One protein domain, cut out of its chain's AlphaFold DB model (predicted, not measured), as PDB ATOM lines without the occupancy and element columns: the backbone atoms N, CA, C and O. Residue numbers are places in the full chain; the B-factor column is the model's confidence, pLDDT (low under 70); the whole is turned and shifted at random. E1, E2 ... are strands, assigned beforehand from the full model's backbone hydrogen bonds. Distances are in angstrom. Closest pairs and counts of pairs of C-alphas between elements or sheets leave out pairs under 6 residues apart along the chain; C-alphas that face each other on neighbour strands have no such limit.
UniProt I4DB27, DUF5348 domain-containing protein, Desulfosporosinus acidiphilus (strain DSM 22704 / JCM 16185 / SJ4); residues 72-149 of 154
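AT A GLANCE: This is residues 72 to 149 of the 154 residues of the protein "DUF5348 domain-containing protein" of Desulfosporosinus acidiphilus (strain DSM 22704 / JCM 16185 / SJ4) (UniProt I4DB27). The model is a single sheet of seven antiparallel strands, strongly twisted and curled like part of a barrel, but not closed: its two edge strands, E2 and E6, stay apart. The first and last strands, E1 and E7, run side by side within it, and E4, the longest strand, bends by 63 degrees as the sheet curls. You are reading 78 printed residues with no named helix and seven named strands, E1 to E7 in order along the chain; the sheet's order is E2, E1, E7, E3, E4, E5, E6, and the class is all strand. The whole is compact, with a radius of gyration of the C-alphas of 11.6 A, and rounded, with spans of 33 by 27 by 21 A.

IN THESE COORDINATES: Find C-alpha 72 at (136.279, 185.146, 129.174); from there E1 runs through residues 72 to 78, 17.5 A from first to last C-alpha. After a tight link comes E2, the three residues 84 to 86. Then pass residues 87 to 98, a long link of 12 residues with no named element, to reach E3, residues 99 to 104, 15.9 A long. Look next for C-alpha 114 at (123.904, 178.934, 121.494), where E4 begins; it takes in residues 114 to 123, spans 25.0 A and bends at residue 117. E5 follows as residues 126 to 131, 16.2 A long, and E6 as residues 134 to 138, 12.4 A long. The last strand, E7, holds residues 144 to 148 over 14.2 A and ends with C-alpha 148 at (132.155, 186.310, 133.694).

HOW THE PARTS SIT: Start at E1, whose pairing is staggered: it pairs with E7 over residues 72 to 75 and with E2 over residues 76 to 78. E1 and E2 are a hairpin, antiparallel at 152 degrees between their directions; look for N 85 and O 77, 2.8 A apart and within hydrogen-bond range. On E1's pairing with E7, antiparallel at 122 degrees, you will find N 74 and O 145 at 2.8 A, and C-alphas 73 and 146 that face each other at 4.2 A. E7 is in turn antiparallel to E3 at 150 degrees, with N 101 and O 146 at 2.8 A. From E3 onward the strands E3, E4, E5 and E6 form a meander, each strand the antiparallel neighbour of the one before. The hairpin of E3 and E4 stands at 124 degrees, with N 116 and O 102 at 2.8 A. In the hairpin of E4 and E5, at 137 degrees, N 121 and O 128 are 2.8 A apart, and N 128 and O 121 are 2.8 A apart. In the hairpin of E5 and E6, at 160 degrees, look for N 129 and O 137 at 2.7 A. Among the pairs that stay apart are E1 and E4, E1 and E6, and E3 and E6; E2 and E5 are only just apart, their closest C-alphas 8.0 A from each other.

THE WHOLE: The two C-alphas farthest apart are those of Ser 80 and Asp 111, at 34.0 A, while those of Gln 72 and Thr 149, first and last of the printed part, are 8.1 A apart. The printed part has no cut. The link from E2 to E3 is long, and the C-alphas of its residues 87 to 98 lie 8 to 16 A from the mean of the C-alphas. The link from E3 to E4, nine residues, is short; the other links are tight. In the B-factor column the mean pLDDT of the printed part is 90.3, and residues 89 to 91, within the long link, are under 70.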
ATOM      1  N   GLN A  72     135.192 185.962 129.685       90.75
ATOM      2  CA  GLN A  72     136.279 185.146 129.174       90.75
ATOM      3  C   GLN A  72     135.702 183.896 128.511       90.75
ATOM      4  O   GLN A  72     135.112 183.068 129.198       90.75
ATOM      5  N   GLU A  73     135.887 183.741 127.196       92.62
ATOM      6  CA  GLU A  73     135.610 182.488 126.476       92.62
ATOM      7  C   GLU A  73     136.822 181.548 126.489       92.62
ATOM      8  O   GLU A  73     137.976 181.983 126.532       92.62
ATOM      9  N   GLY A  74     136.574 180.244 126.390       93.44
ATOM     10  CA  GLY A  74     137.618 179.244 126.216       93.44
ATOM     11  C   GLY A  74     137.076 177.825 126.075       93.44
ATOM     12  O   GLY A  74     135.897 177.600 125.806       93.44
ATOM     13  N   THR A  75     137.961 176.853 126.265       95.25
ATOM     14  CA  THR A  75     137.617 175.427 126.290       95.25
ATOM     15  C   THR A  75     137.829 174.862 127.680       95.25
ATOM     16  O   THR A  75     138.772 175.255 128.372       95.25
ATOM     17  N   LEU A  76     136.980 173.922 128.082       95.81
ATOM     18  CA  LEU A  76     137.146 173.210 129.339       95.81
ATOM     19  C   LEU A  76     138.330 172.244 129.272       95.81
ATOM     20  O   LEU A  76     138.449 171.444 128.343       95.81
ATOM     21  N   HIS A  77     139.184 172.288 130.289       94.88
ATOM     22  CA  HIS A  77     140.260 171.325 130.500       94.88
ATOM     23  C   HIS A  77     140.076 170.649 131.852       94.88
ATOM     24  O   HIS A  77     139.879 171.331 132.850       94.88
ATOM     25  N   LEU A  78     140.139 169.318 131.889       93.44
ATOM     26  CA  LEU A  78     140.118 168.571 133.143       93.44
ATOM     27  C   LEU A  78     141.545 168.466 133.685       93.44
ATOM     28  O   LEU A  78     142.419 167.880 133.045       93.44
ATOM     29  N   ASN A  79     141.776 169.043 134.857       91.62
ATOM     30  CA  ASN A  79     143.048 168.953 135.557       91.62
ATOM     31  C   ASN A  79     143.213 167.591 136.243       91.62
ATOM     32  O   ASN A  79     142.252 166.869 136.511       91.62
ATOM     33  N   SER A  80     144.453 167.265 136.615       91.00
ATOM     34  CA  SER A  80     144.791 166.021 137.321       91.00
ATOM     35  C   SER A  80     144.155 165.891 138.712       91.00
ATOM     36  O   SER A  80     144.137 164.799 139.266       91.00
ATOM     37  N   ASN A  81     143.651 166.985 139.290       89.62
ATOM     38  CA  ASN A  81     142.892 166.990 140.547       89.62
ATOM     39  C   ASN A  81     141.379 166.769 140.341       89.62
ATOM     40  O   ASN A  81     140.615 166.887 141.295       89.62
ATOM     41  N   GLY A  82     140.937 166.493 139.109       90.62
ATOM     42  CA  GLY A  82     139.536 166.241 138.776       90.62
ATOM     43  C   GLY A  82     138.673 167.495 138.615       90.62
ATOM     44  O   GLY A  82     137.463 167.360 138.454       90.62
ATOM     45  N   ARG A  83     139.256 168.701 138.647       92.88
ATOM     46  CA  ARG A  83     138.532 169.968 138.447       92.88
ATOM     47  C   ARG A  83     138.693 170.493 137.029       92.88
ATOM     48  O   ARG A  83     139.727 170.286 136.393       92.88
ATOM     49  N   PHE A  84     137.672 171.189 136.543       94.75
ATOM     50  CA  PHE A  84     137.717 171.830 135.234       94.75
ATOM     51  C   PHE A  84     138.339 173.221 135.316       94.75
ATOM     52  O   PHE A  84     138.089 173.940 136.270       94.75
ATOM     53  N   THR A  85     139.094 173.634 134.302       93.88
ATOM     54  CA  THR A  85     139.524 175.026 134.102       93.88
ATOM     55  C   THR A  85     139.058 175.553 132.764       93.88
ATOM     56  O   THR A  85     138.920 174.798 131.798       93.88
ATOM     57  N   LEU A  86     138.892 176.873 132.681       91.19
ATOM     58  CA  LEU A  86     138.746 177.552 131.402       91.19
ATOM     59  C   LEU A  86     140.129 177.857 130.803       91.19
ATOM     60  O   LEU A  86     140.881 178.695 131.307       91.19
ATOM     61  N   GLY A  87     140.474 177.159 129.722       82.94
ATOM     62  CA  GLY A  87     141.813 177.186 129.132       82.94
ATOM     63  C   GLY A  87     142.852 176.390 129.937       82.94
ATOM     64  O   GLY A  87     142.537 175.690 130.899       82.94
ATOM     65  N   LYS A  88     144.124 176.486 129.528       70.69
ATOM     66  CA  LYS A  88     145.236 175.696 130.101       70.69
ATOM     67  C   LYS A  88     145.791 176.240 131.428       70.69
ATOM     68  O   LYS A  88     146.748 175.683 131.960       70.69
ATOM     69  N   SER A  89     145.244 177.342 131.944       68.25
ATOM     70  CA  SER A  89     145.714 177.957 133.190       68.25
ATOM     71  C   SER A  89     145.013 177.350 134.402       68.25
ATOM     72  O   SER A  89     143.787 177.349 134.475       68.25
ATOM     73  N   LYS A  90     145.796 176.905 135.392       64.44
ATOM     74  CA  LYS A  90     145.300 176.346 136.666       64.44
ATOM     75  C   LYS A  90     144.732 177.386 137.639       64.44
ATOM     76  O   LYS A  90     144.239 177.022 138.693       64.44
ATOM     77  N   ILE A  91     144.810 178.675 137.310       65.19
ATOM     78  CA  ILE A  91     144.391 179.772 138.202       65.19
ATOM     79  C   ILE A  91     142.852 179.930 138.219       65.19
ATOM     80  O   ILE A  91     142.304 180.664 139.031       65.19
ATOM     81  N   ASN A  92     142.143 179.209 137.344       75.88
ATOM     82  CA  ASN A  92     140.727 179.402 137.038       75.88
ATOM     83  C   ASN A  92     139.941 178.085 137.121       75.88
ATOM     84  O   ASN A  92     139.264 177.712 136.162       75.88
ATOM     85  N   GLU A  93     140.124 177.343 138.213       90.38
ATOM     86  CA  GLU A  93     139.405 176.088 138.444       90.38
ATOM     87  C   GLU A  93     137.956 176.346 138.825       90.38
ATOM     88  O   GLU A  93     137.696 177.125 139.733       90.38
ATOM     89  N   PHE A  94     137.048 175.636 138.167       91.12
ATOM     90  CA  PHE A  94     135.648 175.597 138.523       91.12
ATOM     91  C   PHE A  94     135.416 174.737 139.763       91.12
ATOM     92  O   PHE A  94     135.950 173.626 139.888       91.12
ATOM     93  N   THR A  95     134.561 175.237 140.648       91.25
ATOM     94  CA  THR A  95     134.024 174.512 141.803       91.25
ATOM     95  C   THR A  95     132.492 174.478 141.772       91.25
ATOM     96  O   THR A  95     131.864 175.173 140.974       91.25
ATOM     97  N   SER A  96     131.872 173.617 142.592       93.88
ATOM     98  CA  SER A  96     130.402 173.533 142.674       93.88
ATOM     99  C   SER A  96     129.812 174.886 143.076       93.88
ATOM    100  O   SER A  96     130.322 175.534 143.989       93.88
ATOM    101  N   GLY A  97     128.732 175.291 142.417       91.31
ATOM    102  CA  GLY A  97     128.076 176.583 142.596       91.31
ATOM    103  C   GLY A  97     128.654 177.713 141.740       91.31
ATOM    104  O   GLY A  97     128.018 178.761 141.629       91.31
ATOM    105  N   GLU A  98     129.815 177.533 141.099       91.12
ATOM    106  CA  GLU A  98     130.394 178.597 140.276       91.12
ATOM    107  C   GLU A  98     129.627 178.801 138.968       91.12
ATOM    108  O   GLU A  98     129.288 177.824 138.292       91.12
ATOM    109  N   PRO A  99     129.379 180.059 138.560       91.94
ATOM    110  CA  PRO A  99     128.705 180.337 137.308       91.94
ATOM    111  C   PRO A  99     129.566 179.970 136.104       91.94
ATOM    112  O   PRO A  99     130.777 180.204 136.066       91.94
ATOM    113  N   ILE A 100     128.900 179.448 135.086       94.00
ATOM    114  CA  ILE A 100     129.502 179.075 133.815       94.00
ATOM    115  C   ILE A 100     128.488 179.290 132.695       94.00
ATOM    116  O   ILE A 100     127.277 179.153 132.873       94.00
ATOM    117  N   GLU A 101     129.001 179.606 131.517       95.50
ATOM    118  CA  GLU A 101     128.243 179.597 130.278       95.50
ATOM    119  C   GLU A 101     128.758 178.470 129.395       95.50
ATOM    120  O   GLU A 101     129.963 178.373 129.166       95.50
ATOM    121  N   LEU A 102     127.866 177.633 128.879       96.75
ATOM    122  CA  LEU A 102     128.219 176.522 128.002       96.75
ATOM    123  C   LEU A 102     127.678 176.790 126.599       96.75
ATOM    124  O   LEU A 102     126.502 177.113 126.445       96.75
ATOM    125  N   TYR A 103     128.519 176.668 125.572       96.94
ATOM    126  CA  TYR A 103     128.037 176.699 124.195       96.94
ATOM    127  C   TYR A 103     127.546 175.306 123.804       96.94
ATOM    128  O   TYR A 103     128.317 174.343 123.810       96.94
ATOM    129  N   ILE A 104     126.269 175.211 123.450       94.75
ATOM    130  CA  ILE A 104     125.598 173.975 123.065       94.75
ATOM    131  C   ILE A 104     125.220 174.104 121.593       94.75
ATOM    132  O   ILE A 104     124.427 174.966 121.233       94.75
ATOM    133  N   ASP A 105     125.816 173.268 120.742       90.62
ATOM    134  CA  ASP A 105     125.577 173.294 119.292       90.62
ATOM    135  C   ASP A 105     124.363 172.444 118.891       90.62
ATOM    136  O   ASP A 105     123.566 172.821 118.040       90.62
ATOM    137  N   LYS A 106     124.200 171.285 119.537       86.38
ATOM    138  CA  LYS A 106     123.054 170.395 119.348       86.38
ATOM    139  C   LYS A 106     122.861 169.533 120.591       86.38
ATOM    140  O   LYS A 106     123.760 168.777 120.955       86.38
ATOM    141  N   HIS A 107     121.696 169.634 121.220       86.38
ATOM    142  CA  HIS A 107     121.280 168.795 122.343       86.38
ATOM    143  C   HIS A 107     119.755 168.656 122.315       86.38
ATOM    144  O   HIS A 107     119.080 169.586 121.888       86.38
ATOM    145  N   GLU A 108     119.218 167.504 122.715       85.25
ATOM    146  CA  GLU A 108     117.774 167.235 122.629       85.25
ATOM    147  C   GLU A 108     116.948 168.074 123.613       85.25
ATOM    148  O   GLU A 108     115.880 168.555 123.254       85.25
ATOM    149  N   ASP A 109     117.497 168.336 124.800       85.38
ATOM    150  CA  ASP A 109     116.849 169.146 125.845       85.38
ATOM    151  C   ASP A 109     117.055 170.666 125.715       85.38
ATOM    152  O   ASP A 109     116.791 171.402 126.664       85.38
ATOM    153  N   TYR A 110     117.590 171.151 124.588       85.25
ATOM    154  CA  TYR A 110     117.905 172.570 124.401       85.25
ATOM    155  C   TYR A 110     117.312 173.095 123.090       85.25
ATOM    156  O   TYR A 110     117.615 172.593 122.009       85.25
ATOM    157  N   ASP A 111     116.485 174.138 123.209       81.88
ATOM    158  CA  ASP A 111     115.606 174.647 122.146       81.88
ATOM    159  C   ASP A 111     116.353 175.086 120.870       81.88
ATOM    160  O   ASP A 111     115.853 174.924 119.755       81.88
ATOM    161  N   GLU A 112     117.545 175.672 121.016       89.00
ATOM    162  CA  GLU A 112     118.348 176.169 119.893       89.00
ATOM    163  C   GLU A 112     119.863 176.149 120.178       89.00
ATOM    164  O   GLU A 112     120.276 176.193 121.342       89.00
ATOM    165  N   PRO A 113     120.726 176.124 119.145       92.06
ATOM    166  CA  PRO A 113     122.163 176.284 119.332       92.06
ATOM    167  C   PRO A 113     122.502 177.642 119.964       92.06
ATOM    168  O   PRO A 113     121.937 178.672 119.588       92.06
ATOM    169  N   GLY A 114     123.449 177.677 120.899       95.25
ATOM    170  CA  GLY A 114     123.904 178.934 121.494       95.25
ATOM    171  C   GLY A 114     124.529 178.791 122.873       95.25
ATOM    172  O   GLY A 114     124.883 177.700 123.315       95.25
ATOM    173  N   TRP A 115     124.676 179.923 123.558       95.94
ATOM    174  CA  TRP A 115     125.214 179.975 124.913       95.94
ATOM    175  C   TRP A 115     124.111 179.750 125.939       95.94
ATOM    176  O   TRP A 115     123.069 180.393 125.897       95.94
ATOM    177  N   TYR A 116     124.341 178.855 126.883       95.12
ATOM    178  CA  TYR A 116     123.425 178.590 127.979       95.12
ATOM    179  C   TYR A 116     124.083 178.960 129.292       95.12
ATOM    180  O   TYR A 116     125.259 178.676 129.510       95.12
ATOM    181  N   PHE A 117     123.313 179.607 130.155       93.19
ATOM    182  CA  PHE A 117     123.791 180.174 131.407       93.19
ATOM    183  C   PHE A 117     123.403 179.252 132.548       93.19
ATOM    184  O   PHE A 117     122.261 178.797 132.643       93.19
ATOM    185  N   GLY A 118     124.355 178.987 133.427       92.81
ATOM    186  CA  GLY A 118     124.147 178.052 134.508       92.81
ATOM    187  C   GLY A 118     125.280 178.084 135.508       92.81
ATOM    188  O   GLY A 118     126.003 179.073 135.639       92.81
ATOM    189  N   ARG A 119     125.421 176.979 136.226       93.81
ATOM    190  CA  ARG A 119     126.481 176.788 137.207       93.81
ATOM    191  C   ARG A 119     127.078 175.400 137.093       93.81
ATOM    192  O   ARG A 119     126.441 174.465 136.610       93.81
ATOM    193  N   VAL A 120     128.319 175.293 137.531       95.56
ATOM    194  CA  VAL A 120     129.001 174.020 137.702       95.56
ATOM    195  C   VAL A 120     128.471 173.368 138.967       95.56
ATOM    196  O   VAL A 120     128.379 174.009 140.007       95.56
ATOM    197  N   GLU A 121     128.140 172.089 138.894       96.62
ATOM    198  CA  GLU A 121     127.753 171.282 140.045       96.62
ATOM    199  C   GLU A 121     128.518 169.967 140.063       96.62
ATOM    200  O   GLU A 121     129.016 169.519 139.033       96.62
ATOM    201  N   TYR A 122     128.617 169.341 141.234       94.81
ATOM    202  CA  TYR A 122     129.243 168.035 141.397       94.81
ATOM    203  C   TYR A 122     128.230 167.005 141.894       94.81
ATOM    204  O   TYR A 122     127.598 167.176 142.934       94.81
ATOM    205  N   ARG A 123     128.121 165.887 141.177       93.25
ATOM    206  CA  ARG A 123     127.458 164.661 141.648       93.25
ATOM    207  C   ARG A 123     128.525 163.581 141.712       93.25
ATOM    208  O   ARG A 123     129.408 163.611 140.877       93.25
ATOM    209  N   GLY A 124     128.482 162.658 142.674       86.44
ATOM    210  CA  GLY A 124     129.617 161.804 143.102       86.44
ATOM    211  C   GLY A 124     130.502 161.092 142.052       86.44
ATOM    212  O   GLY A 124     131.504 160.499 142.436       86.44
ATOM    213  N   ASN A 125     130.180 161.133 140.759       85.88
ATOM    214  CA  ASN A 125     130.986 160.647 139.640       85.88
ATOM    215  C   ASN A 125     131.576 161.744 138.717       85.88
ATOM    216  O   ASN A 125     132.312 161.393 137.795       85.88
ATOM    217  N   GLY A 126     131.306 163.039 138.921       93.00
ATOM    218  CA  GLY A 126     131.838 164.108 138.071       93.00
ATOM    219  C   GLY A 126     131.138 165.465 138.197       93.00
ATOM    220  O   GLY A 126     130.109 165.616 138.858       93.00
ATOM    221  N   TYR A 127     131.723 166.463 137.533       96.94
ATOM    222  CA  TYR A 127     131.111 167.782 137.395       96.94
ATOM    223  C   TYR A 127     130.137 167.821 136.220       96.94
ATOM    224  O   TYR A 127     130.411 167.266 135.155       96.94
ATOM    225  N   TYR A 128     129.038 168.541 136.395       96.75
ATOM    226  CA  TYR A 128     128.031 168.767 135.373       96.75
ATOM    227  C   TYR A 128     127.617 170.240 135.334       96.75
ATOM    228  O   TYR A 128     127.760 170.985 136.301       96.75
ATOM    229  N   PHE A 129     127.134 170.662 134.178       96.81
ATOM    230  CA  PHE A 129     126.493 171.938 133.943       96.81
ATOM    231  C   PHE A 129     125.027 171.838 134.349       96.81
ATOM    232  O   PHE A 129     124.277 171.045 133.780       96.81
ATOM    233  N   PHE A 130     124.626 172.647 135.322       94.12
ATOM    234  CA  PHE A 130     123.231 172.847 135.679       94.12
ATOM    235  C   PHE A 130     122.726 174.148 135.056       94.12
ATOM    236  O   PHE A 130     123.286 175.214 135.321       94.12
ATOM    237  N   SER A 131     121.633 174.074 134.297       90.12
ATOM    238  CA  SER A 131     120.906 175.229 133.768       90.12
ATOM    239  C   SER A 131     119.430 175.132 134.136       90.12
ATOM    240  O   SER A 131     118.888 174.044 134.276       90.12
ATOM    241  N   TYR A 132     118.765 176.279 134.250       78.38
ATOM    242  CA  TYR A 132     117.305 176.337 134.370       78.38
ATOM    243  C   TYR A 132     116.586 176.110 133.030       78.38
ATOM    244  O   TYR A 132     115.362 176.112 132.989       78.38
ATOM    245  N   GLN A 133     117.334 175.987 131.930       80.56
ATOM    246  CA  GLN A 133     116.798 175.951 130.567       80.56
ATOM    247  C   GLN A 133     116.763 174.542 129.961       80.56
ATOM    248  O   GLN A 133     116.287 174.406 128.843       80.56
ATOM    249  N   GLY A 134     117.278 173.525 130.656       82.38
ATOM    250  CA  GLY A 134     117.355 172.161 130.141       82.38
ATOM    251  C   GLY A 134     117.949 171.193 131.159       82.38
ATOM    252  O   GLY A 134     118.296 171.580 132.277       82.38
ATOM    253  N   GLU A 135     118.076 169.932 130.760       89.56
ATOM    254  CA  GLU A 135     118.622 168.890 131.625       89.56
ATOM    255  C   GLU A 135     120.118 169.111 131.940       89.56
ATOM    256  O   GLU A 135     120.857 169.727 131.152       89.56
ATOM    257  N   PRO A 136     120.595 168.606 133.095       93.38
ATOM    258  CA  PRO A 136     122.006 168.619 133.458       93.38
ATOM    259  C   PRO A 136     122.915 167.961 132.410       93.38
ATOM    260  O   PRO A 136     122.714 166.804 132.043       93.38
ATOM    261  N   ILE A 137     123.987 168.648 132.005       94.94
ATOM    262  CA  ILE A 137     124.973 168.120 131.044       94.94
ATOM    263  C   ILE A 137     126.282 167.800 131.759       94.94
ATOM    264  O   ILE A 137     126.919 168.694 132.306       94.94
ATOM    265  N   ASP A 138     126.754 166.553 131.700       95.94
ATOM    266  CA  ASP A 138     128.087 166.212 132.216       95.94
ATOM    267  C   ASP A 138     129.180 167.024 131.510       95.94
ATOM    268  O   ASP A 138     129.292 166.999 130.279       95.94
ATOM    269  N   LEU A 139     130.020 167.710 132.290       96.50
ATOM    270  CA  LEU A 139     131.126 168.486 131.746       96.50
ATOM    271  C   LEU A 139     132.192 167.546 131.192       96.50
ATOM    272  O   LEU A 139     132.589 166.566 131.826       96.50
ATOM    273  N   LYS A 140     132.690 167.865 129.997       96.06
ATOM    274  CA  LYS A 140     133.717 167.082 129.306       96.06
ATOM    275  C   LYS A 140     134.848 167.990 128.821       96.06
ATOM    276  O   LYS A 140     134.594 169.136 128.438       96.06
ATOM    277  N   PRO A 141     136.100 167.494 128.794       95.81
ATOM    278  CA  PRO A 141     137.201 168.221 128.176       95.81
ATOM    279  C   PRO A 141     136.878 168.613 126.729       95.81
ATOM    280  O   PRO A 141     136.309 167.821 125.981       95.81
ATOM    281  N   GLY A 142     137.264 169.824 126.332       95.38
ATOM    282  CA  GLY A 142     137.065 170.349 124.980       95.38
ATOM    283  C   GLY A 142     135.730 171.061 124.747       95.38
ATOM    284  O   GLY A 142     135.597 171.736 123.729       95.38
ATOM    285  N   MET A 143     134.772 170.988 125.679       96.25
ATOM    286  CA  MET A 143     133.546 171.786 125.587       96.25
ATOM    287  C   MET A 143     133.868 173.282 125.573       96.25
ATOM    288  O   MET A 143     134.701 173.753 126.352       96.25
ATOM    289  N   LYS A 144     133.198 174.027 124.690       96.56
ATOM    290  CA  LYS A 144     133.322 175.481 124.621       96.56
ATOM    291  C   LYS A 144     132.514 176.100 125.758       96.56
ATOM    292  O   LYS A 144     131.316 175.863 125.876       96.56
ATOM    293  N   ALA A 145     133.188 176.884 126.587       96.25
ATOM    294  CA  ALA A 145     132.610 177.498 127.766       96.25
ATOM    295  C   ALA A 145     133.052 178.956 127.896       96.25
ATOM    296  O   ALA A 145     133.978 179.416 127.222       96.25
ATOM    297  N   ALA A 146     132.383 179.690 128.768       94.19
ATOM    298  CA  ALA A 146     132.789 181.011 129.183       94.19
ATOM    299  C   ALA A 146     132.477 181.222 130.660       94.19
ATOM    300  O   ALA A 146     131.697 180.492 131.272       94.19
ATOM    301  N   ARG A 147     133.106 182.239 131.233       90.88
ATOM    302  CA  ARG A 147     132.798 182.735 132.571       90.88
ATOM    303  C   ARG A 147     132.830 184.251 132.551       90.88
ATOM    304  O   ARG A 147     133.596 184.838 131.782       90.88
ATOM    305  N   ARG A 148     132.061 184.873 133.435       88.88
ATOM    306  CA  ARG A 148     132.155 186.310 133.694       88.88
ATOM    307  C   ARG A 148     132.752 186.549 135.062       88.88
ATOM    308  O   ARG A 148     132.392 185.878 136.027       88.88
ATOM    309  N   THR A 149     133.643 187.520 135.165       71.81
ATOM    310  CA  THR A 149     134.170 188.005 136.446       71.81
ATOM    311  C   THR A 149     133.134 188.931 137.077       71.81
ATOM    312  O   THR A 149     133.227 190.155 137.065       71.81
TER     313      THR A 149